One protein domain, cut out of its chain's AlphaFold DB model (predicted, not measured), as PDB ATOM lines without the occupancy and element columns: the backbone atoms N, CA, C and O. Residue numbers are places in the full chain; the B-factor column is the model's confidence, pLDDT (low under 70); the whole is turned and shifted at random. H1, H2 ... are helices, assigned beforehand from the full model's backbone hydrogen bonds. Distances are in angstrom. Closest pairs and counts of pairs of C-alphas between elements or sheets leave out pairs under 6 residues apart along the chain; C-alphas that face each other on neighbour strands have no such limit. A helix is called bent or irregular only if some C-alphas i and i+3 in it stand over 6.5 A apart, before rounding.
ATOM      1  N   ARG A 677      15.569 -72.338  13.551       85.25
ATOM      2  CA  ARG A 677      15.289 -70.941  13.943       85.25
ATOM      3  C   ARG A 677      14.406 -70.865  15.189       85.25
ATOM      4  O   ARG A 677      14.714 -70.081  16.085       85.25
ATOM      5  N   LYS A 678      13.353 -71.689  15.272       84.31
ATOM      6  CA  LYS A 678      12.448 -71.749  16.437       84.31
ATOM      7  C   LYS A 678      13.186 -72.228  17.695       84.31
ATOM      8  O   LYS A 678      13.132 -71.558  18.724       84.31
ATOM      9  N   LEU A 679      13.972 -73.303  17.586       83.44
ATOM     10  CA  LEU A 679      14.815 -73.810  18.679       83.44
ATOM     11  C   LEU A 679      15.870 -72.788  19.139       83.44
ATOM     12  O   LEU A 679      16.082 -72.611  20.339       83.44
ATOM     13  N   TYR A 680      16.519 -72.077  18.210       85.50
ATOM     14  CA  TYR A 680      17.513 -71.057  18.559       85.50
ATOM     15  C   TYR A 680      16.877 -69.813  19.201       85.50
ATOM     16  O   TYR A 680      17.455 -69.246  20.128       85.50
ATOM     17  N   PHE A 681      15.665 -69.424  18.791       87.19
ATOM     18  CA  PHE A 681      14.905 -68.359  19.454       87.19
ATOM     19  C   PHE A 681      14.535 -68.732  20.897       87.19
ATOM     20  O   PHE A 681      14.803 -67.951  21.808       87.19
ATOM     21  N   ALA A 682      14.053 -69.959  21.128       84.00
ATOM     22  CA  ALA A 682      13.781 -70.467  22.474       84.00
ATOM     23  C   ALA A 682      15.050 -70.516  23.356       84.00
ATOM     24  O   ALA A 682      14.998 -70.143  24.530       84.00
ATOM     25  N   LYS A 683      16.219 -70.885  22.795       84.31
ATOM     26  CA  LYS A 683      17.517 -70.793  23.498       84.31
ATOM     27  C   LYS A 683      17.808 -69.352  23.938       84.31
ATOM     28  O   LYS A 683      18.154 -69.139  25.096       84.31
ATOM     29  N   ILE A 684      17.631 -68.372  23.048       84.50
ATOM     30  CA  ILE A 684      17.846 -66.945  23.350       84.50
ATOM     31  C   ILE A 684      16.907 -66.465  24.466       84.50
ATOM     32  O   ILE A 684      17.372 -65.818  25.404       84.50
ATOM     33  N   GLN A 685      15.616 -66.808  24.399       82.94
ATOM     34  CA  GLN A 685      14.638 -66.460  25.437       82.94
ATOM     35  C   GLN A 685      15.032 -67.053  26.799       82.94
ATOM     36  O   GLN A 685      15.048 -66.337  27.800       82.94
ATOM     37  N   LYS A 686      15.441 -68.330  26.840       80.44
ATOM     38  CA  LYS A 686      15.897 -68.992  28.073       80.44
ATOM     39  C   LYS A 686      17.162 -68.349  28.654       80.44
ATOM     40  O   LYS A 686      17.197 -68.075  29.852       80.44
ATOM     41  N   SER A 687      18.171 -68.052  27.828       78.81
ATOM     42  CA  SER A 687      19.387 -67.349  28.272       78.81
ATOM     43  C   SER A 687      19.096 -65.942  28.803       78.81
ATOM     44  O   SER A 687      19.758 -65.492  29.734       78.81
ATOM     45  N   PHE A 688      18.091 -65.255  28.254       78.81
ATOM     46  CA  PHE A 688      17.664 -63.941  28.736       78.81
ATOM     47  C   PHE A 688      16.926 -64.014  30.079       78.81
ATOM     48  O   PHE A 688      17.262 -63.266  30.992       78.81
ATOM     49  N   ILE A 689      16.004 -64.968  30.249       79.12
ATOM     50  CA  ILE A 689      15.337 -65.222  31.539       79.12
ATOM     51  C   ILE A 689      16.370 -65.564  32.625       79.12
ATOM     52  O   ILE A 689      16.299 -65.022  33.728       79.12
ATOM     53  N   GLN A 690      17.369 -66.395  32.306       75.81
ATOM     54  CA  GLN A 690      18.464 -66.720  33.223       75.81
ATOM     55  C   GLN A 690      19.281 -65.475  33.612       75.81
ATOM     56  O   GLN A 690      19.480 -65.228  34.800       75.81
ATOM     57  N   TYR A 691      19.684 -64.645  32.642       76.06
ATOM     58  CA  TYR A 691      20.377 -63.379  32.913       76.06
ATOM     59  C   TYR A 691      19.567 -62.458  33.848       76.06
ATOM     60  O   TYR A 691      20.121 -61.870  34.778       76.06
ATOM     61  N   CYS A 692      18.251 -62.354  33.656       71.31
ATOM     62  CA  CYS A 692      17.386 -61.535  34.509       71.31
ATOM     63  C   CYS A 692      17.217 -62.111  35.928       71.31
ATOM     64  O   CYS A 692      17.146 -61.345  36.889       71.31
ATOM     65  N   TYR A 693      17.207 -63.440  36.078       70.44
ATOM     66  CA  TYR A 693      17.197 -64.110  37.383       70.44
ATOM     67  C   TYR A 693      18.508 -63.875  38.156       70.44
ATOM     68  O   TYR A 693      18.477 -63.498  39.328       70.44
ATOM     69  N   GLU A 694      19.658 -64.024  37.490       69.81
ATOM     70  CA  GLU A 694      20.986 -63.842  38.094       69.81
ATOM     71  C   GLU A 694      21.234 -62.401  38.587       69.81
ATOM     72  O   GLU A 694      21.867 -62.211  39.626       69.81
ATOM     73  N   ASN A 695      20.700 -61.385  37.894       64.38
ATOM     74  CA  ASN A 695      20.924 -59.968  38.228       64.38
ATOM     75  C   ASN A 695      19.910 -59.357  39.225       64.38
ATOM     76  O   ASN A 695      20.098 -58.222  39.653       64.38
ATOM     77  N   LYS A 696      18.869 -60.094  39.650       52.78
ATOM     78  CA  LYS A 696      17.882 -59.677  40.680       52.78
ATOM     79  C   LYS A 696      17.111 -58.362  40.418       52.78
ATOM     80  O   LYS A 696      16.567 -57.782  41.363       52.78
ATOM     81  N   LEU A 736      24.960 -59.749  28.580       73.69
ATOM     82  CA  LEU A 736      23.965 -59.026  27.791       73.69
ATOM     83  C   LEU A 736      24.369 -58.920  26.308       73.69
ATOM     84  O   LEU A 736      23.541 -59.114  25.418       73.69
ATOM     85  N   ASP A 737      25.659 -58.705  26.043       74.38
ATOM     86  CA  ASP A 737      26.214 -58.623  24.689       74.38
ATOM     87  C   ASP A 737      26.171 -59.966  23.944       74.38
ATOM     88  O   ASP A 737      25.908 -59.986  22.743       74.38
ATOM     89  N   SER A 738      26.342 -61.099  24.640       78.94
ATOM     90  CA  SER A 738      26.188 -62.438  24.046       78.94
ATOM     91  C   SER A 738      24.742 -62.697  23.592       78.94
ATOM     92  O   SER A 738      24.495 -63.242  22.507       78.94
ATOM     93  N   ILE A 739      23.764 -62.215  24.365       80.62
ATOM     94  CA  ILE A 739      22.334 -62.296  24.030       80.62
ATOM     95  C   ILE A 739      22.010 -61.384  22.834       80.62
ATOM     96  O   ILE A 739      21.369 -61.828  21.878       80.62
ATOM     97  N   LEU A 740      22.501 -60.140  22.828       82.19
ATOM     98  CA  LEU A 740      22.327 -59.203  21.708       82.19
ATOM     99  C   LEU A 740      23.006 -59.698  20.417       82.19
ATOM    100  O   LEU A 740      22.431 -59.583  19.330       82.19
ATOM    101  N   LEU A 741      24.185 -60.319  20.521       81.81
ATOM    102  CA  LEU A 741      24.881 -60.964  19.405       81.81
ATOM    103  C   LEU A 741      24.102 -62.179  18.874       81.81
ATOM    104  O   LEU A 741      24.004 -62.364  17.661       81.81
ATOM    105  N   SER A 742      23.493 -62.976  19.752       84.06
ATOM    106  CA  SER A 742      22.645 -64.110  19.358       84.06
ATOM    107  C   SER A 742      21.356 -63.647  18.658       84.06
ATOM    108  O   SER A 742      21.015 -64.150  17.584       84.06
ATOM    109  N   LEU A 743      20.704 -62.595  19.173       86.00
ATOM    110  CA  LEU A 743      19.592 -61.909  18.499       86.00
ATOM    111  C   LEU A 743      20.008 -61.316  17.144       86.00
ATOM    112  O   LEU A 743      19.207 -61.282  16.209       86.00
ATOM    113  N   ARG A 744      21.250 -60.841  17.000       86.38
ATOM    114  CA  ARG A 744      21.786 -60.380  15.713       86.38
ATOM    115  C   ARG A 744      21.930 -61.532  14.712       86.38
ATOM    116  O   ARG A 744      21.417 -61.397  13.604       86.38
ATOM    117  N   LYS A 745      22.544 -62.659  15.096       87.19
ATOM    118  CA  LYS A 745      22.681 -63.858  14.239       87.19
ATOM    119  C   LYS A 745      21.322 -64.335  13.710       87.19
ATOM    120  O   LYS A 745      21.161 -64.530  12.505       87.19
ATOM    121  N   LEU A 746      20.323 -64.442  14.593       86.94
ATOM    122  CA  LEU A 746      18.972 -64.858  14.212       86.94
ATOM    123  C   LEU A 746      18.301 -63.849  13.261       86.94
ATOM    124  O   LEU A 746      17.786 -64.257  12.219       86.94
ATOM    125  N   ARG A 747      18.358 -62.539  13.549       88.69
ATOM    126  CA  ARG A 747      17.801 -61.503  12.657       88.69
ATOM    127  C   ARG A 747      18.451 -61.504  11.276       88.69
ATOM    128  O   ARG A 747      17.731 -61.459  10.285       88.69
ATOM    129  N   GLU A 748      19.780 -61.598  11.191       86.88
ATOM    130  CA  GLU A 748      20.492 -61.642   9.903       86.88
ATOM    131  C   GLU A 748      20.061 -62.845   9.040       86.88
ATOM    132  O   GLU A 748      19.984 -62.717   7.817       86.88
ATOM    133  N   SER A 749      19.695 -63.979   9.656       83.56
ATOM    134  CA  SER A 749      19.161 -65.140   8.928       83.56
ATOM    135  C   SER A 749      17.793 -64.886   8.275       83.56
ATOM    136  O   SER A 749      17.539 -65.391   7.180       83.56
ATOM    137  N   LEU A 750      16.946 -64.059   8.900       84.44
ATOM    138  CA  LEU A 750      15.572 -63.774   8.470       84.44
ATOM    139  C   LEU A 750      15.485 -62.697   7.372       84.44
ATOM    140  O   LEU A 750      14.525 -62.688   6.606       84.44
ATOM    141  N   LEU A 751      16.488 -61.817   7.235       82.75
ATOM    142  CA  LEU A 751      16.449 -60.662   6.315       82.75
ATOM    143  C   LEU A 751      16.248 -61.004   4.824       82.75
ATOM    144  O   LEU A 751      15.840 -60.129   4.062       82.75
ATOM    145  N   LYS A 752      16.546 -62.239   4.395       75.44
ATOM    146  CA  LYS A 752      16.346 -62.705   3.005       75.44
ATOM    147  C   LYS A 752      14.993 -63.391   2.765       75.44
ATOM    148  O   LYS A 752      14.671 -63.689   1.618       75.44
ATOM    149  N   GLN A 753      14.236 -63.701   3.815       73.50
ATOM    150  CA  GLN A 753      12.976 -64.441   3.712       73.50
ATOM    151  C   GLN A 753      11.793 -63.482   3.521       73.50
ATOM    152  O   GLN A 753      11.867 -62.302   3.876       73.50
ATOM    153  N   LYS A 754      10.683 -63.984   2.962       70.25
ATOM    154  CA  LYS A 754       9.418 -63.235   2.966       70.25
ATOM    155  C   LYS A 754       8.983 -63.023   4.427       70.25
ATOM    156  O   LYS A 754       9.093 -63.963   5.215       70.25
ATOM    157  N   PRO A 755       8.509 -61.826   4.808       72.75
ATOM    158  CA  PRO A 755       8.129 -61.554   6.188       72.75
ATOM    159  C   PRO A 755       6.891 -62.384   6.564       72.75
ATOM    160  O   PRO A 755       5.853 -62.296   5.914       72.75
ATOM    161  N   GLY A 756       7.018 -63.205   7.607       79.38
ATOM    162  CA  GLY A 756       5.945 -64.031   8.172       79.38
ATOM    163  C   GLY A 756       5.830 -63.846   9.687       79.38
ATOM    164  O   GLY A 756       6.664 -63.165  10.287       79.38
ATOM    165  N   SER A 757       4.820 -64.461  10.316       80.31
ATOM    166  CA  SER A 757       4.467 -64.203  11.728       80.31
ATOM    167  C   SER A 757       5.644 -64.388  12.700       80.31
ATOM    168  O   SER A 757       6.000 -63.455  13.414       80.31
ATOM    169  N   PHE A 758       6.349 -65.523  12.625       84.19
ATOM    170  CA  PHE A 758       7.553 -65.782  13.431       84.19
ATOM    171  C   PHE A 758       8.657 -64.724  13.227       84.19
ATOM    172  O   PHE A 758       9.370 -64.350  14.156       84.19
ATOM    173  N   GLY A 759       8.778 -64.174  12.012       84.25
ATOM    174  CA  GLY A 759       9.671 -63.047  11.745       84.25
ATOM    175  C   GLY A 759       9.261 -61.795  12.526       84.25
ATOM    176  O   GLY A 759      10.112 -61.168  13.158       84.25
ATOM    177  N   LYS A 760       7.961 -61.463  12.544       87.88
ATOM    178  CA  LYS A 760       7.422 -60.343  13.335       87.88
ATOM    179  C   LYS A 760       7.783 -60.490  14.815       87.88
ATOM    180  O   LYS A 760       8.291 -59.541  15.405       87.88
ATOM    181  N   GLU A 761       7.575 -61.673  15.390       85.94
ATOM    182  CA  GLU A 761       7.862 -61.970  16.800       85.94
ATOM    183  C   GLU A 761       9.338 -61.759  17.157       85.94
ATOM    184  O   GLU A 761       9.645 -61.029  18.101       85.94
ATOM    185  N   VAL A 762      10.262 -62.319  16.365       88.12
ATOM    186  CA  VAL A 762      11.711 -62.175  16.586       88.12
ATOM    187  C   VAL A 762      12.150 -60.707  16.524       88.12
ATOM    188  O   VAL A 762      12.931 -60.254  17.368       88.12
ATOM    189  N   PHE A 763      11.647 -59.934  15.554       89.56
ATOM    190  CA  PHE A 763      11.984 -58.512  15.444       89.56
ATOM    191  C   PHE A 763      11.331 -57.668  16.558       89.56
ATOM    192  O   PHE A 763      12.016 -56.812  17.119       89.56
ATOM    193  N   LEU A 764      10.082 -57.939  16.961       88.31
ATOM    194  CA  LEU A 764       9.427 -57.293  18.114       88.31
ATOM    195  C   LEU A 764      10.163 -57.561  19.432       88.31
ATOM    196  O   LEU A 764      10.419 -56.632  20.199       88.31
ATOM    197  N   TYR A 765      10.535 -58.816  19.688       88.81
ATOM    198  CA  TYR A 765      11.284 -59.218  20.879       88.81
ATOM    199  C   TYR A 765      12.658 -58.534  20.923       88.81
ATOM    200  O   TYR A 765      13.036 -57.942  21.935       88.81
ATOM    201  N   SER A 766      13.359 -58.493  19.781       88.50
ATOM    202  CA  SER A 766      14.611 -57.745  19.627       88.50
ATOM    203  C   SER A 766      14.459 -56.253  19.945       88.50
ATOM    204  O   SER A 766      15.341 -55.698  20.604       88.50
ATOM    205  N   ILE A 767      13.373 -55.601  19.512       87.44
ATOM    206  CA  ILE A 767      13.100 -54.187  19.820       87.44
ATOM    207  C   ILE A 767      12.870 -54.018  21.321       87.44
ATOM    208  O   ILE A 767      13.602 -53.264  21.954       87.44
ATOM    209  N   ARG A 768      11.920 -54.759  21.903       87.25
ATOM    210  CA  ARG A 768      11.520 -54.637  23.317       87.25
ATOM    211  C   ARG A 768      12.667 -54.889  24.300       87.25
ATOM    212  O   ARG A 768      12.731 -54.225  25.327       87.25
ATOM    213  N   ILE A 769      13.588 -55.804  23.992       83.94
ATOM    214  CA  ILE A 769      14.803 -56.001  24.796       83.94
ATOM    215  C   ILE A 769      15.757 -54.816  24.641       83.94
ATOM    216  O   ILE A 769      16.212 -54.239  25.626       83.94
ATOM    217  N   SER A 770      16.069 -54.422  23.406       82.62
ATOM    218  CA  SER A 770      17.109 -53.414  23.183       82.62
ATOM    219  C   SER A 770      16.686 -51.982  23.511       82.62
ATOM    220  O   SER A 770      17.558 -51.181  23.843       82.62
ATOM    221  N   THR A 771      15.390 -51.650  23.525       82.19
ATOM    222  CA  THR A 771      14.901 -50.363  24.050       82.19
ATOM    223  C   THR A 771      14.998 -50.289  25.577       82.19
ATOM    224  O   THR A 771      15.467 -49.269  26.076       82.19
ATOM    225  N   LYS A 772      14.693 -51.370  26.320       76.25
ATOM    226  CA  LYS A 772      14.953 -51.459  27.777       76.25
ATOM    227  C   LYS A 772      16.436 -51.243  28.117       76.25
ATOM    228  O   LYS A 772      16.756 -50.577  29.098       76.25
ATOM    229  N   ILE A 773      17.337 -51.786  27.293       77.31
ATOM    230  CA  ILE A 773      18.797 -51.653  27.452       77.31
ATOM    231  C   ILE A 773      19.301 -50.266  27.011       77.31
ATOM    232  O   ILE A 773      20.261 -49.747  27.576       77.31
ATOM    233  N   GLY A 774      18.676 -49.666  25.993       73.81
ATOM    234  CA  GLY A 774      19.176 -48.477  25.293       73.81
ATOM    235  C   GLY A 774      20.100 -48.781  24.099       73.81
ATOM    236  O   GLY A 774      20.676 -47.862  23.521       73.81
ATOM    237  N   ASN A 775      20.244 -50.040  23.675       81.31
ATOM    238  CA  ASN A 775      21.108 -50.411  22.548       81.31
ATOM    239  C   ASN A 775      20.446 -50.055  21.195       81.31
ATOM    240  O   ASN A 775      19.726 -50.858  20.593       81.31
ATOM    241  N   TYR A 776      20.692 -48.830  20.719       84.81
ATOM    242  CA  TYR A 776      20.108 -48.287  19.485       84.81
ATOM    243  C   TYR A 776      20.549 -49.024  18.213       84.81
ATOM    244  O   TYR A 776      19.751 -49.163  17.284       84.81
ATOM    245  N   GLU A 777      21.766 -49.580  18.193       82.94
ATOM    246  CA  GLU A 777      22.256 -50.444  17.109       82.94
ATOM    247  C   GLU A 777      21.388 -51.699  16.925       82.94
ATOM    248  O   GLU A 777      21.299 -52.250  15.827       82.94
ATOM    249  N   THR A 778      20.717 -52.152  17.990       84.25
ATOM    250  CA  THR A 778      19.840 -53.320  17.952       84.25
ATOM    251  C   THR A 778      18.401 -52.953  17.599       84.25
ATOM    252  O   THR A 778      17.872 -53.581  16.678       84.25
ATOM    253  N   TYR A 779      17.762 -51.964  18.242       88.00
ATOM    254  CA  TYR A 779      16.352 -51.671  17.928       88.00
ATOM    255  C   TYR A 779      16.172 -50.998  16.565       88.00
ATOM    256  O   TYR A 779      15.257 -51.375  15.835       88.00
ATOM    257  N   LEU A 780      17.026 -50.046  16.179       89.75
ATOM    258  CA  LEU A 780      16.770 -49.208  15.003       89.75
ATOM    259  C   LEU A 780      16.699 -50.003  13.675       89.75
ATOM    260  O   LEU A 780      15.776 -49.752  12.895       89.75
ATOM    261  N   PRO A 781      17.558 -51.012  13.406       87.69
ATOM    262  CA  PRO A 781      17.396 -51.880  12.235       87.69
ATOM    263  C   PRO A 781      16.122 -52.734  12.282       87.69
ATOM    264  O   PRO A 781      15.468 -52.904  11.255       87.69
ATOM    265  N   SER A 782      15.742 -53.238  13.463       88.31
ATOM    266  CA  SER A 782      14.521 -54.036  13.648       88.31
ATOM    267  C   SER A 782      13.256 -53.202  13.402       88.31
ATOM    268  O   SER A 782      12.350 -53.654  12.704       88.31
ATOM    269  N   ILE A 783      13.220 -51.964  13.911       89.12
ATOM    270  CA  ILE A 783      12.138 -50.992  13.681       89.12
ATOM    271  C   ILE A 783      11.982 -50.712  12.183       89.12
ATOM    272  O   ILE A 783      10.887 -50.845  11.640       89.12
ATOM    273  N   ASN A 784      13.078 -50.381  11.494       89.81
ATOM    274  CA  ASN A 784      13.043 -50.060  10.065       89.81
ATOM    275  C   ASN A 784      12.642 -51.267   9.194       89.81
ATOM    276  O   ASN A 784      11.967 -51.091   8.181       89.81
ATOM    277  N   TYR A 785      13.015 -52.492   9.588       87.62
ATOM    278  CA  TYR A 785      12.569 -53.713   8.909       87.62
ATOM    279  C   TYR A 785      11.060 -53.947   9.070       87.62
ATOM    280  O   TYR A 785      10.394 -54.299   8.097       87.62
ATOM    281  N   LEU A 786      10.501 -53.725  10.266       87.75
ATOM    282  CA  LEU A 786       9.066 -53.901  10.506       87.75
ATOM    283  C   LEU A 786       8.220 -52.791   9.871       87.75
ATOM    284  O   LEU A 786       7.241 -53.103   9.203       87.75
ATOM    285  N   LEU A 787       8.619 -51.517   9.974       86.00
ATOM    286  CA  LEU A 787       7.886 -50.406   9.346       86.00
ATOM    287  C   LEU A 787       7.848 -50.506   7.812       86.00
ATOM    288  O   LEU A 787       6.855 -50.118   7.203       86.00
ATOM    289  N   LYS A 788       8.878 -51.085   7.176       85.69
ATOM    290  CA  LYS A 788       8.859 -51.390   5.732       85.69
ATOM    291  C   LYS A 788       7.830 -52.472   5.356       85.69
ATOM    292  O   LYS A 788       7.410 -52.531   4.205       85.69
ATOM    293  N   ASN A 789       7.435 -53.318   6.306       82.75
ATOM    294  CA  ASN A 789       6.499 -54.430   6.128       82.75
ATOM    295  C   ASN A 789       5.230 -54.221   6.983       82.75
ATOM    296  O   ASN A 789       4.729 -55.157   7.609       82.75
ATOM    297  N   SER A 790       4.729 -52.979   7.020       74.38
ATOM    298  CA  SER A 790       3.630 -52.509   7.880       74.38
ATOM    299  C   SER A 790       2.383 -53.398   7.873       74.38
ATOM    300  O   SER A 790       1.786 -53.596   8.927       74.38
ATOM    301  N   ASN A 791       2.040 -53.997   6.727       78.25
ATOM    302  CA  ASN A 791       0.872 -54.869   6.519       78.25
ATOM    303  C   ASN A 791       0.786 -56.096   7.455       78.25
ATOM    304  O   ASN A 791      -0.229 -56.786   7.449       78.25
ATOM    305  N   ILE A 792       1.847 -56.418   8.202       82.25
ATOM    306  CA  ILE A 792       1.929 -57.590   9.093       82.25
ATOM    307  C   ILE A 792       1.786 -57.196  10.579       82.25
ATOM    308  O   ILE A 792       1.602 -58.059  11.440       82.25
ATOM    309  N   LEU A 793       1.846 -55.901  10.902       84.50
ATOM    310  CA  LEU A 793       1.686 -55.397  12.264       84.50
ATOM    311  C   LEU A 793       0.220 -55.077  12.563       84.50
ATOM    312  O   LEU A 793      -0.475 -54.470  11.752       84.50
ATOM    313  N   SER A 794      -0.225 -55.413  13.773       86.69
ATOM    314  CA  SER A 794      -1.447 -54.828  14.326       86.69
ATOM    315  C   SER A 794      -1.262 -53.329  14.591       86.69
ATOM    316  O   SER A 794      -0.138 -52.844  14.758       86.69
ATOM    317  N   SER A 795      -2.372 -52.597  14.692       83.50
ATOM    318  CA  SER A 795      -2.387 -51.173  15.058       83.50
ATOM    319  C   SER A 795      -1.554 -50.892  16.313       83.50
ATOM    320  O   SER A 795      -0.679 -50.033  16.288       83.50
ATOM    321  N   HIS A 796      -1.755 -51.660  17.385       84.69
ATOM    322  CA  HIS A 796      -1.042 -51.469  18.650       84.69
ATOM    323  C   HIS A 796       0.468 -51.750  18.557       84.69
ATOM    324  O   HIS A 796       1.254 -51.007  19.142       84.69
ATOM    325  N   GLU A 797       0.897 -52.766  17.796       87.56
ATOM    326  CA  GLU A 797       2.326 -53.047  17.569       87.56
ATOM    327  C   GLU A 797       2.998 -51.950  16.728       87.56
ATOM    328  O   GLU A 797       4.130 -51.553  17.014       87.56
ATOM    329  N   LEU A 798       2.297 -51.433  15.712       87.56
ATOM    330  CA  LEU A 798       2.759 -50.316  14.889       87.56
ATOM    331  C   LEU A 798       2.898 -49.041  15.729       87.56
ATOM    332  O   LEU A 798       3.932 -48.376  15.660       87.56
ATOM    333  N   GLU A 799       1.903 -48.723  16.562       86.62
ATOM    334  CA  GLU A 799       1.977 -47.587  17.482       86.62
ATOM    335  C   GLU A 799       3.119 -47.738  18.503       86.62
ATOM    336  O   GLU A 799       3.804 -46.759  18.792       86.62
ATOM    337  N   GLU A 800       3.337 -48.928  19.074       87.88
ATOM    338  CA  GLU A 800       4.446 -49.194  20.007       87.88
ATOM    339  C   GLU A 800       5.800 -48.902  19.339       87.88
ATOM    340  O   GLU A 800       6.596 -48.107  19.839       87.88
ATOM    341  N   ILE A 801       6.027 -49.480  18.156       90.31
ATOM    342  CA  ILE A 801       7.274 -49.339  17.397       90.31
ATOM    343  C   ILE A 801       7.515 -47.898  16.940       90.31
ATOM    344  O   ILE A 801       8.623 -47.374  17.095       90.31
ATOM    345  N   ALA A 802       6.492 -47.239  16.393       89.44
ATOM    346  CA  ALA A 802       6.618 -45.859  15.951       89.44
ATOM    347  C   ALA A 802       6.860 -44.909  17.140       89.44
ATOM    348  O   ALA A 802       7.606 -43.945  16.979       89.44
ATOM    349  N   SER A 803       6.343 -45.206  18.344       90.31
ATOM    350  CA  SER A 803       6.591 -44.395  19.551       90.31
ATOM    351  C   SER A 803       8.084 -44.349  19.876       90.31
ATOM    352  O   SER A 803       8.650 -43.273  20.075       90.31
ATOM    353  N   TYR A 804       8.742 -45.511  19.851       91.56
ATOM    354  CA  TYR A 804      10.180 -45.624  20.090       91.56
ATOM    355  C   TYR A 804      11.003 -44.922  19.005       91.56
ATOM    356  O   TYR A 804      11.987 -44.253  19.324       91.56
ATOM    357  N   LEU A 805      10.585 -45.008  17.734       92.12
ATOM    358  CA  LEU A 805      11.255 -44.296  16.644       92.12
ATOM    359  C   LEU A 805      11.134 -42.775  16.792       92.12
ATOM    360  O   LEU A 805      12.137 -42.078  16.684       92.12
ATOM    361  N   ILE A 806       9.931 -42.265  17.066       92.00
ATOM    362  CA  ILE A 806       9.653 -40.834  17.250       92.00
ATOM    363  C   ILE A 806      10.497 -40.271  18.400       92.00
ATOM    364  O   ILE A 806      11.195 -39.276  18.211       92.00
ATOM    365  N   LEU A 807      10.490 -40.935  19.564       91.12
ATOM    366  CA  LEU A 807      11.265 -40.505  20.732       91.12
ATOM    367  C   LEU A 807      12.780 -40.583  20.490       91.12
ATOM    368  O   LEU A 807      13.501 -39.689  20.927       91.12
ATOM    369  N   HIS A 808      13.274 -41.590  19.765       92.38
ATOM    370  CA  HIS A 808      14.689 -41.685  19.388       92.38
ATOM    371  C   HIS A 808      15.091 -40.579  18.394       92.38
ATOM    372  O   HIS A 808      16.151 -39.965  18.521       92.38
ATOM    373  N   VAL A 809      14.243 -40.280  17.408       91.81
ATOM    374  CA  VAL A 809      14.500 -39.235  16.406       91.81
ATOM    375  C   VAL A 809      14.520 -37.835  17.042       91.81
ATOM    376  O   VAL A 809      15.395 -37.044  16.693       91.81
ATOM    377  N   SER A 810      13.670 -37.551  18.037       90.50
ATOM    378  CA  SER A 810      13.718 -36.278  18.775       90.50
ATOM    379  C   SER A 810      14.843 -36.197  19.817       90.50
ATOM    380  O   SER A 810      15.573 -35.211  19.817       90.50
ATOM    381  N   HIS A 811      15.038 -37.207  20.674       89.00
ATOM    382  CA  HIS A 811      15.965 -37.102  21.816       89.00
ATOM    383  C   HIS A 811      17.416 -37.485  21.486       89.00
ATOM    384  O   HIS A 811      18.335 -36.863  22.012       89.00
ATOM    385  N   PHE A 812      17.642 -38.483  20.620       89.06
ATOM    386  CA  PHE A 812      18.991 -38.943  20.252       89.06
ATOM    387  C   PHE A 812      19.503 -38.246  18.982       89.06
ATOM    388  O   PHE A 812      20.610 -37.712  18.978       89.06
ATOM    389  N   ASN A 813      18.691 -38.189  17.917       88.25
ATOM    390  CA  ASN A 813      19.099 -37.536  16.661       88.25
ATOM    391  C   ASN A 813      18.847 -36.014  16.635       88.25
ATOM    392  O   ASN A 813      19.432 -35.326  15.802       88.25
ATOM    393  N   ASN A 814      18.009 -35.478  17.535       85.81
ATOM    394  CA  ASN A 814      17.613 -34.060  17.568       85.81
ATOM    395  C   ASN A 814      16.957 -33.562  16.259       85.81
ATOM    396  O   ASN A 814      17.098 -32.402  15.876       85.81
ATOM    397  N   ASP A 815      16.224 -34.433  15.569       89.31
ATOM    398  CA  ASP A 815      15.506 -34.112  14.335       89.31
ATOM    399  C   ASP A 815      14.009 -33.949  14.647       89.31
ATOM    400  O   ASP A 815      13.185 -34.845  14.449       89.31
ATOM    401  N   ASN A 816      13.663 -32.796  15.229       89.94
ATOM    402  CA  ASN A 816      12.305 -32.528  15.711       89.94
ATOM    403  C   ASN A 816      11.277 -32.540  14.567       89.94
ATOM    404  O   ASN A 816      10.186 -33.077  14.744       89.94
ATOM    405  N   LEU A 817      11.628 -32.010  13.388       87.12
ATOM    406  CA  LEU A 817      10.749 -31.989  12.211       87.12
ATOM    407  C   LEU A 817      10.395 -33.411  11.760       87.12
ATOM    408  O   LEU A 817       9.222 -33.741  11.586       87.12
ATOM    409  N   LYS A 818      11.391 -34.296  11.649       87.81
ATOM    410  CA  LYS A 818      11.156 -35.698  11.294       87.81
ATOM    411  C   LYS A 818      10.406 -36.456  12.384       87.81
ATOM    412  O   LYS A 818       9.585 -37.305  12.051       87.81
ATOM    413  N   ALA A 819      10.622 -36.136  13.661       88.44
ATOM    414  CA  ALA A 819       9.841 -36.705  14.760       88.44
ATOM    415  C   ALA A 819       8.352 -36.305  14.685       88.44
ATOM    416  O   ALA A 819       7.494 -37.173  14.844       88.44
ATOM    417  N   PHE A 820       8.029 -35.043  14.369       91.25
ATOM    418  CA  PHE A 820       6.644 -34.611  14.129       91.25
ATOM    419  C   PHE A 820       6.037 -35.267  12.881       91.25
ATOM    420  O   PHE A 820       4.920 -35.777  12.954       91.25
ATOM    421  N   ASN A 821       6.770 -35.350  11.767       91.25
ATOM    422  CA  ASN A 821       6.280 -36.016  10.552       91.25
ATOM    423  C   ASN A 821       5.999 -37.512  10.795       91.25
ATOM    424  O   ASN A 821       4.968 -38.031  10.372       91.25
ATOM    425  N   LEU A 822       6.868 -38.206  11.539       88.44
ATOM    426  CA  LEU A 822       6.632 -39.590  11.963       88.44
ATOM    427  C   LEU A 822       5.435 -39.711  12.925       88.44
ATOM    428  O   LEU A 822       4.679 -40.676  12.821       88.44
ATOM    429  N   TYR A 823       5.230 -38.739  13.821       91.69
ATOM    430  CA  TYR A 823       4.060 -38.693  14.705       91.69
ATOM    431  C   TYR A 823       2.751 -38.578  13.917       91.69
ATOM    432  O   TYR A 823       1.855 -39.395  14.122       91.69
ATOM    433  N   TYR A 824       2.638 -37.622  12.991       90.62
ATOM    434  CA  TYR A 824       1.413 -37.440  12.207       90.62
ATOM    435  C   TYR A 824       1.140 -38.607  11.247       90.62
ATOM    436  O   TYR A 824      -0.017 -38.988  11.088       90.62
ATOM    437  N   ASN A 825       2.184 -39.225  10.682       87.44
ATOM    438  CA  ASN A 825       2.038 -40.358   9.764       87.44
ATOM    439  C   ASN A 825       1.626 -41.671  10.454       87.44
ATOM    440  O   ASN A 825       0.911 -42.464   9.845       87.44
ATOM    441  N   TYR A 826       2.084 -41.930  11.687       84.81
ATOM    442  CA  TYR A 826       1.901 -43.238  12.337       84.81
ATOM    443  C   TYR A 826       1.077 -43.216  13.633       84.81
ATOM    444  O   TYR A 826       0.469 -44.231  13.963       84.81
ATOM    445  N   ILE A 827       1.054 -42.112  14.392       87.31
ATOM    446  CA  ILE A 827       0.397 -42.058  15.713       87.31
ATOM    447  C   ILE A 827      -0.284 -40.703  16.025       87.31
ATOM    448  O   ILE A 827      -0.147 -40.193  17.141       87.31
ATOM    449  N   PRO A 828      -1.093 -40.111  15.123       82.38
ATOM    450  CA  PRO A 828      -1.696 -38.794  15.361       82.38
ATOM    451  C   PRO A 828      -2.576 -38.724  16.628       82.38
ATOM    452  O   PRO A 828      -2.806 -37.636  17.157       82.38
ATOM    453  N   LYS A 829      -3.035 -39.876  17.147       80.81
ATOM    454  CA  LYS A 829      -3.936 -40.004  18.305       80.81
ATOM    455  C   LYS A 829      -3.250 -40.014  19.689       80.81
ATOM    456  O   LYS A 829      -3.944 -39.802  20.682       80.81
ATOM    457  N   LYS A 830      -1.931 -40.244  19.821       84.12
ATOM    458  CA  LYS A 830      -1.272 -40.348  21.152       84.12
ATOM    459  C   LYS A 830      -0.787 -39.001  21.692       84.12
ATOM    460  O   LYS A 830       0.409 -38.710  21.703       84.12
ATOM    461  N   TYR A 831      -1.726 -38.235  22.252       85.38
ATOM    462  CA  TYR A 831      -1.482 -36.915  22.851       85.38
ATOM    463  C   TYR A 831      -0.263 -36.855  23.797       85.38
ATOM    464  O   TYR A 831       0.480 -35.881  23.741       85.38
ATOM    465  N   LYS A 832       0.005 -37.899  24.602       85.56
ATOM    466  CA  LYS A 832       1.149 -37.944  25.538       85.56
ATOM    467  C   LYS A 832       2.506 -37.809  24.825       85.56
ATOM    468  O   LYS A 832       3.390 -37.109  25.305       85.56
ATOM    469  N   ILE A 833       2.659 -38.418  23.644       87.50
ATOM    470  CA  ILE A 833       3.888 -38.312  22.833       87.50
ATOM    471  C   ILE A 833       3.983 -36.916  22.209       87.50
ATOM    472  O   ILE A 833       5.059 -36.322  22.190       87.50
ATOM    473  N   LEU A 834       2.855 -36.351  21.766       89.50
ATOM    474  CA  LEU A 834       2.794 -34.979  21.262       89.50
ATOM    475  C   LEU A 834       3.156 -33.942  22.343       89.50
ATOM    476  O   LEU A 834       3.793 -32.939  22.037       89.50
ATOM    477  N   GLU A 835       2.787 -34.181  23.603       88.44
ATOM    478  CA  GLU A 835       3.138 -33.342  24.757       88.44
ATOM    479  C   GLU A 835       4.648 -33.394  25.064       88.44
ATOM    480  O   GLU A 835       5.284 -32.355  25.264       88.44
ATOM    481  N   ILE A 836       5.251 -34.589  24.996       90.00
ATOM    482  CA  ILE A 836       6.706 -34.787  25.100       90.00
ATOM    483  C   ILE A 836       7.437 -34.074  23.949       90.00
ATOM    484  O   ILE A 836       8.396 -33.345  24.191       90.00
ATOM    485  N   LEU A 837       6.969 -34.213  22.703       91.06
ATOM    486  CA  LEU A 837       7.554 -33.521  21.545       91.06
ATOM    487  C   LEU A 837       7.434 -31.994  21.638       91.06
ATOM    488  O   LEU A 837       8.383 -31.289  21.300       91.06
ATOM    489  N   LYS A 838       6.297 -31.469  22.114       90.38
ATOM    490  CA  LYS A 838       6.083 -30.025  22.307       90.38
ATOM    491  C   LYS A 838       6.986 -29.453  23.399       90.38
ATOM    492  O   LYS A 838       7.644 -28.444  23.163       90.38
ATOM    493  N   SER A 839       7.052 -30.096  24.566       90.12
ATOM    494  CA  SER A 839       7.921 -29.654  25.669       90.12
ATOM    495  C   SER A 839       9.405 -29.726  25.292       90.12
ATOM    496  O   SER A 839      10.129 -28.755  25.506       90.12
ATOM    497  N   TRP A 840       9.832 -30.801  24.619       91.19
ATOM    498  CA  TRP A 840      11.177 -30.933  24.049       91.19
ATOM    499  C   TRP A 840      11.493 -29.833  23.024       91.19
ATOM    500  O   TRP A 840      12.502 -29.143  23.149       91.19
ATOM    501  N   CYS A 841      10.618 -29.603  22.037       90.69
ATOM    502  CA  CYS A 841      10.854 -28.607  20.985       90.69
ATOM    503  C   CYS A 841      10.850 -27.158  21.506       90.69
ATOM    504  O   CYS A 841      11.579 -26.317  20.980       90.69
ATOM    505  N   ASN A 842      10.077 -26.873  22.557       89.62
ATOM    506  CA  ASN A 842      10.064 -25.575  23.237       89.62
ATOM    507  C   ASN A 842      11.219 -25.410  24.249       89.62
ATOM    508  O   ASN A 842      11.403 -24.316  24.779       89.62
ATOM    509  N   ASN A 843      12.007 -26.462  24.504       88.69
ATOM    510  CA  ASN A 843      13.030 -26.547  25.556       88.69
ATOM    511  C   ASN A 843      12.481 -26.322  26.985       88.69
ATOM    512  O   ASN A 843      13.194 -25.840  27.868       88.69
ATOM    513  N   ASP A 844      11.215 -26.679  27.233       89.50
ATOM    514  CA  ASP A 844      10.600 -26.615  28.563       89.50
ATOM    515  C   ASP A 844      11.031 -27.821  29.408       89.50
ATOM    516  O   ASP A 844      10.370 -28.864  29.444       89.50
ATOM    517  N   PHE A 845      12.154 -27.655  30.108       87.94
ATOM    518  CA  PHE A 845      12.711 -28.651  31.023       87.94
ATOM    519  C   PHE A 845      11.727 -29.090  32.120       87.94
ATOM    520  O   PHE A 845      11.714 -30.265  32.486       87.94
ATOM    521  N   LEU A 846      10.893 -28.186  32.647       86.12
ATOM    522  CA  LEU A 846      10.019 -28.491  33.785       86.12
ATOM    523  C   LEU A 846       8.822 -29.346  33.364       86.12
ATOM    524  O   LEU A 846       8.466 -30.285  34.077       86.12
ATOM    525  N   THR A 847       8.211 -29.057  32.215       87.56
ATOM    526  CA  THR A 847       7.144 -29.902  31.655       87.56
ATOM    527  C   THR A 847       7.710 -31.210  31.110       87.56
ATOM    528  O   THR A 847       7.158 -32.273  31.396       87.56
ATOM    529  N   TRP A 848       8.850 -31.166  30.410       91.69
ATOM    530  CA  TRP A 848       9.517 -32.366  29.897       91.69
ATOM    531  C   TRP A 848       9.898 -33.340  31.020       91.69
ATOM    532  O   TRP A 848       9.555 -34.519  30.938       91.69
ATOM    533  N   LYS A 849      10.516 -32.861  32.111       88.06
ATOM    534  CA  LYS A 849      10.888 -33.720  33.245       88.06
ATOM    535  C   LYS A 849       9.664 -34.329  33.934       88.06
ATOM    536  O   LYS A 849       9.631 -35.537  34.132       88.06
ATOM    537  N   LYS A 850       8.601 -33.547  34.176       88.19
ATOM    538  CA  LYS A 850       7.323 -34.072  34.706       88.19
ATOM    539  C   LYS A 850       6.702 -35.163  33.825       88.19
ATOM    540  O   LYS A 850       5.958 -35.995  34.337       88.19
ATOM    541  N   LEU A 851       6.945 -35.145  32.512       87.00
ATOM    542  CA  LEU A 851       6.493 -36.191  31.591       87.00
ATOM    543  C   LEU A 851       7.440 -37.397  31.585       87.00
ATOM    544  O   LEU A 851       6.959 -38.525  31.552       87.00
ATOM    545  N   TRP A 852       8.751 -37.174  31.690       84.88
ATOM    546  CA  TRP A 852       9.764 -38.225  31.808       84.88
ATOM    547  C   TRP A 852       9.609 -39.040  33.101       84.88
ATOM    548  O   TRP A 852       9.566 -40.267  33.046       84.88
ATOM    549  N   ASP A 853       9.390 -38.378  34.240       83.00
ATOM    550  CA  ASP A 853       9.104 -39.029  35.527       83.00
ATOM    551  C   ASP A 853       7.799 -39.864  35.450       83.00
ATOM    552  O   ASP A 853       7.712 -40.961  36.000       83.00
ATOM    553  N   LYS A 854       6.800 -39.409  34.671       83.25
ATOM    554  CA  LYS A 854       5.559 -40.152  34.342       83.25
ATOM    555  C   LYS A 854       5.733 -41.260  33.288       83.25
ATOM    556  O   LYS A 854       4.759 -41.957  32.981       83.25
ATOM    557  N   GLU A 855       6.908 -41.413  32.684       76.25
ATOM    558  CA  GLU A 855       7.257 -42.541  31.808       76.25
ATOM    559  C   GLU A 855       8.062 -43.621  32.548       76.25
ATOM    560  O   GLU A 855       8.322 -44.657  31.952       76.25
ATOM    561  N   LEU A 856       8.400 -43.450  33.837       63.47
ATOM    562  CA  LEU A 856       9.151 -44.446  34.621       63.47
ATOM    563  C   LEU A 856       8.525 -45.855  34.546       63.47
ATOM    564  O   LEU A 856       9.223 -46.834  34.297       63.47
ATOM    565  N   PHE A 857       7.192 -45.940  34.644       62.41
ATOM    566  CA  PHE A 857       6.415 -47.183  34.507       62.41
ATOM    567  C   PHE A 857       6.444 -47.805  33.095       62.41
ATOM    568  O   PHE A 857       6.071 -48.962  32.917       62.41
ATOM    569  N   ASN A 858       6.882 -47.059  32.078       72.81
ATOM    570  CA  ASN A 858       7.120 -47.531  30.717       72.81
ATOM    571  C   ASN A 858       8.613 -47.391  30.395       72.81
ATOM    572  O   ASN A 858       9.047 -46.536  29.616       72.81
ATOM    573  N   LEU A 859       9.397 -48.279  31.013       73.00
ATOM    574  CA  LEU A 859      10.859 -48.310  30.964       73.00
ATOM    575  C   LEU A 859      11.435 -48.127  29.546       73.00
ATOM    576  O   LEU A 859      12.467 -47.480  29.385       73.00
ATOM    577  N   ASN A 860      10.756 -48.640  28.514       80.69
ATOM    578  CA  ASN A 860      11.164 -48.524  27.112       80.69
ATOM    579  C   ASN A 860      11.199 -47.056  26.640       80.69
ATOM    580  O   ASN A 860      12.177 -46.631  26.027       80.69
ATOM    581  N   ASN A 861      10.162 -46.267  26.950       83.12
ATOM    582  CA  ASN A 861      10.113 -44.836  26.638       83.12
ATOM    583  C   ASN A 861      11.106 -44.052  27.502       83.12
ATOM    584  O   ASN A 861      11.890 -43.261  26.977       83.12
ATOM    585  N   TYR A 862      11.114 -44.313  28.815       83.69
ATOM    586  CA  TYR A 862      11.996 -43.656  29.785       83.69
ATOM    587  C   TYR A 862      13.481 -43.757  29.391       83.69
ATOM    588  O   TYR A 862      14.206 -42.758  29.415       83.69
ATOM    589  N   ARG A 863      13.923 -44.950  28.962       82.88
ATOM    590  CA  ARG A 863      15.299 -45.227  28.510       82.88
ATOM    591  C   ARG A 863      15.655 -44.526  27.196       82.88
ATOM    592  O   ARG A 863      16.805 -44.134  27.033       82.88
ATOM    593  N   ILE A 864      14.696 -44.326  26.287       86.06
ATOM    594  CA  ILE A 864      14.922 -43.583  25.035       86.06
ATOM    595  C   ILE A 864      14.963 -42.071  25.295       86.06
ATOM    596  O   ILE A 864      15.856 -41.389  24.794       86.06
ATOM    597  N   MET A 865      14.056 -41.541  26.120       87.06
ATOM    598  CA  MET A 865      14.055 -40.122  26.504       87.06
ATOM    599  C   MET A 865      15.343 -39.716  27.228       87.06
ATOM    600  O   MET A 865      15.838 -38.608  27.018       87.06
ATOM    601  N   LYS A 866      15.942 -40.632  28.006       86.12
ATOM    602  CA  LYS A 866      17.206 -40.404  28.716       86.12
ATOM    603  C   LYS A 866      18.369 -39.975  27.805       86.12
ATOM    604  O   LYS A 866      19.235 -39.234  28.255       86.12
ATOM    605  N   PHE A 867      18.377 -40.340  26.519       86.69
ATOM    606  CA  PHE A 867      19.398 -39.844  25.580       86.69
ATOM    607  C   PHE A 867      19.367 -38.320  25.381       86.69
ATOM    608  O   PHE A 867      20.392 -37.732  25.046       86.69
ATOM    609  N   GLY A 868      18.217 -37.680  25.612       85.69
ATOM    610  CA  GLY A 868      18.060 -36.229  25.528       85.69
ATOM    611  C   GLY A 868      18.345 -35.475  26.832       85.69
ATOM    612  O   GLY A 868      18.492 -34.252  26.787       85.69
ATOM    613  N   GLU A 869      18.442 -36.179  27.971       87.50
ATOM    614  CA  GLU A 869      18.539 -35.615  29.331       87.50
ATOM    615  C   GLU A 869      19.627 -34.533  29.423       87.50
ATOM    616  O   GLU A 869      19.344 -33.382  29.759       87.50
ATOM    617  N   ASP A 870      20.852 -34.871  29.016       85.94
ATOM    618  CA  ASP A 870      22.010 -33.972  29.071       85.94
ATOM    619  C   ASP A 870      21.833 -32.702  28.238       85.94
ATOM    620  O   ASP A 870      22.344 -31.637  28.590       85.94
ATOM    621  N   LYS A 871      21.094 -32.792  27.129       87.25
ATOM    622  CA  LYS A 871      20.948 -31.681  26.194       87.25
ATOM    623  C   LYS A 871      19.957 -30.648  26.718       87.25
ATOM    624  O   LYS A 871      20.302 -29.467  26.785       87.25
ATOM    625  N   ILE A 872      18.777 -31.084  27.159       88.12
ATOM    626  CA  ILE A 872      17.775 -30.186  27.749       88.12
ATOM    627  C   ILE A 872      18.232 -29.647  29.117       88.12
ATOM    628  O   ILE A 872      18.012 -28.473  29.413       88.12
ATOM    629  N   LEU A 873      18.976 -30.443  29.896       89.25
ATOM    630  CA  LEU A 873      19.626 -29.996  31.132       89.25
ATOM    631  C   LEU A 873      20.687 -28.915  30.866       89.25
ATOM    632  O   LEU A 873      20.713 -27.907  31.573       89.25
ATOM    633  N   SER A 874      21.509 -29.050  29.816       87.38
ATOM    634  CA  SER A 874      22.490 -28.011  29.455       87.38
ATOM    635  C   SER A 874      21.835 -26.667  29.095       87.38
ATOM    636  O   SER A 874      22.324 -25.609  29.497       87.38
ATOM    637  N   TYR A 875      20.687 -26.694  28.406       87.38
ATOM    638  CA  TYR A 875      19.919 -25.492  28.077       87.38
ATOM    639  C   TYR A 875      19.278 -24.867  29.326       87.38
ATOM    640  O   TYR A 875      19.349 -23.653  29.518       87.38
ATOM    641  N   TYR A 876      18.728 -25.691  30.222       89.62
ATOM    642  CA  TYR A 876      18.175 -25.238  31.499       89.62
ATOM    643  C   TYR A 876      19.229 -24.540  32.379       89.62
ATOM    644  O   TYR A 876      18.996 -23.431  32.867       89.62
ATOM    645  N   LEU A 877      20.426 -25.127  32.504       88.44
ATOM    646  CA  LEU A 877      21.559 -24.522  33.214       88.44
ATOM    647  C   LEU A 877      22.008 -23.205  32.558       88.44
ATOM    648  O   LEU A 877      22.249 -22.226  33.261       88.44
TER     649      LEU A 877
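This is residues 677 to 696 and 736 to 877 of the 930 residues of an uncharacterized protein of Pachysolen tannophilus NRRL Y-2460 (UniProt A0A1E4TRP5). Helices fold to and fro in a zigzag row, from H1 at one end to a cluster of H5, H6, H7, H8 and the bent H9 at the other. The first arm of H9, H9a, folds back to pack along H5 and on residues 768 to 773 of H3, while its second arm, H9b, lies at the end far from H1. H1 to H7 form an up-and-down bundle, each helix running against the one before it. The printed part has 162 residues with nine named helices, H1 to H9 along the chain, and no named strand; the class is all helix. The whole is compact, with a radius of gyration of the C-alphas of 16.7 A and spans of 50 by 38 by 22 A.

Start at H1, residues 677 to 695: it touches H2, residues 736 to 750, closest at the C-alphas of Ile 684 and Ile 739, 6.5 A apart, at a shallow tilt of 15 degrees, opposite ways. H2 forms a hairpin with H3, residues 757 to 773, closest at C-alphas 743 and 766, 6.6 A. H3 and H4, residues 776 to 787, form another; their closest C-alphas, 767 and 779, are 4.5 A apart, at a shallow tilt of 33 degrees, only just short of steep. Next look at H5, residues 795 to 811, the hub, which touches four other helices. With residues 798 to 805 alone it touches H4, closest at C-alphas 783 and 801, 6.3 A, at a steep tilt of 43 degrees. H6, residues 816 to 826, touches H5 at 4 degrees, opposite ways, closest at C-alphas 806 and 819, 4.8 A. H7, residues 831 to 841, touches H6, closest at C-alphas 816 and 841, 6.7 A, and H8, residues 845 to 853, closest at C-alphas 839 and 848, 5.3 A. H9, residues 859 to 877, was assigned as one helix by its hydrogen bonds but is bent: C-alphas 867 and 870 are 7.3 A apart, and its arms H9a and H9b stand at 62 degrees. H9a touches H5, closest at C-alphas 811 and 867, 5.8 A. H9b only just touches H8, with 3 pairs of C-alphas within 8 A, closest at 845 and 872, 6.2 A. H1 and H5 are apart. Every O i to N i+4 pair is within hydrogen-bond range in H1, H2, H5, H6, H7, H8 and H9b; H3 has 12 of 13, H4 6 of 8 and H9a 4 of 5.

Find C-alpha 677 at (15.289, -70.941, 13.943); from there H1 runs 27.2 A to C-alpha 695. H3 is 24.7 A long, H5 24.1 A and H2 21.6 A. H9b, residues 870 to 877, ends at C-alpha 877, (21.559, -24.522, 33.214).

The two C-alphas farthest apart, those of Leu 679 and Leu 877, are 51.8 A apart. Residues 697 to 735 are not printed, and C-alphas 696 and 736 are 14.3 A apart across the cut. Of the links printed whole, none is long. Confidence is under 70 at residues 694 to 696 and 856 to 857.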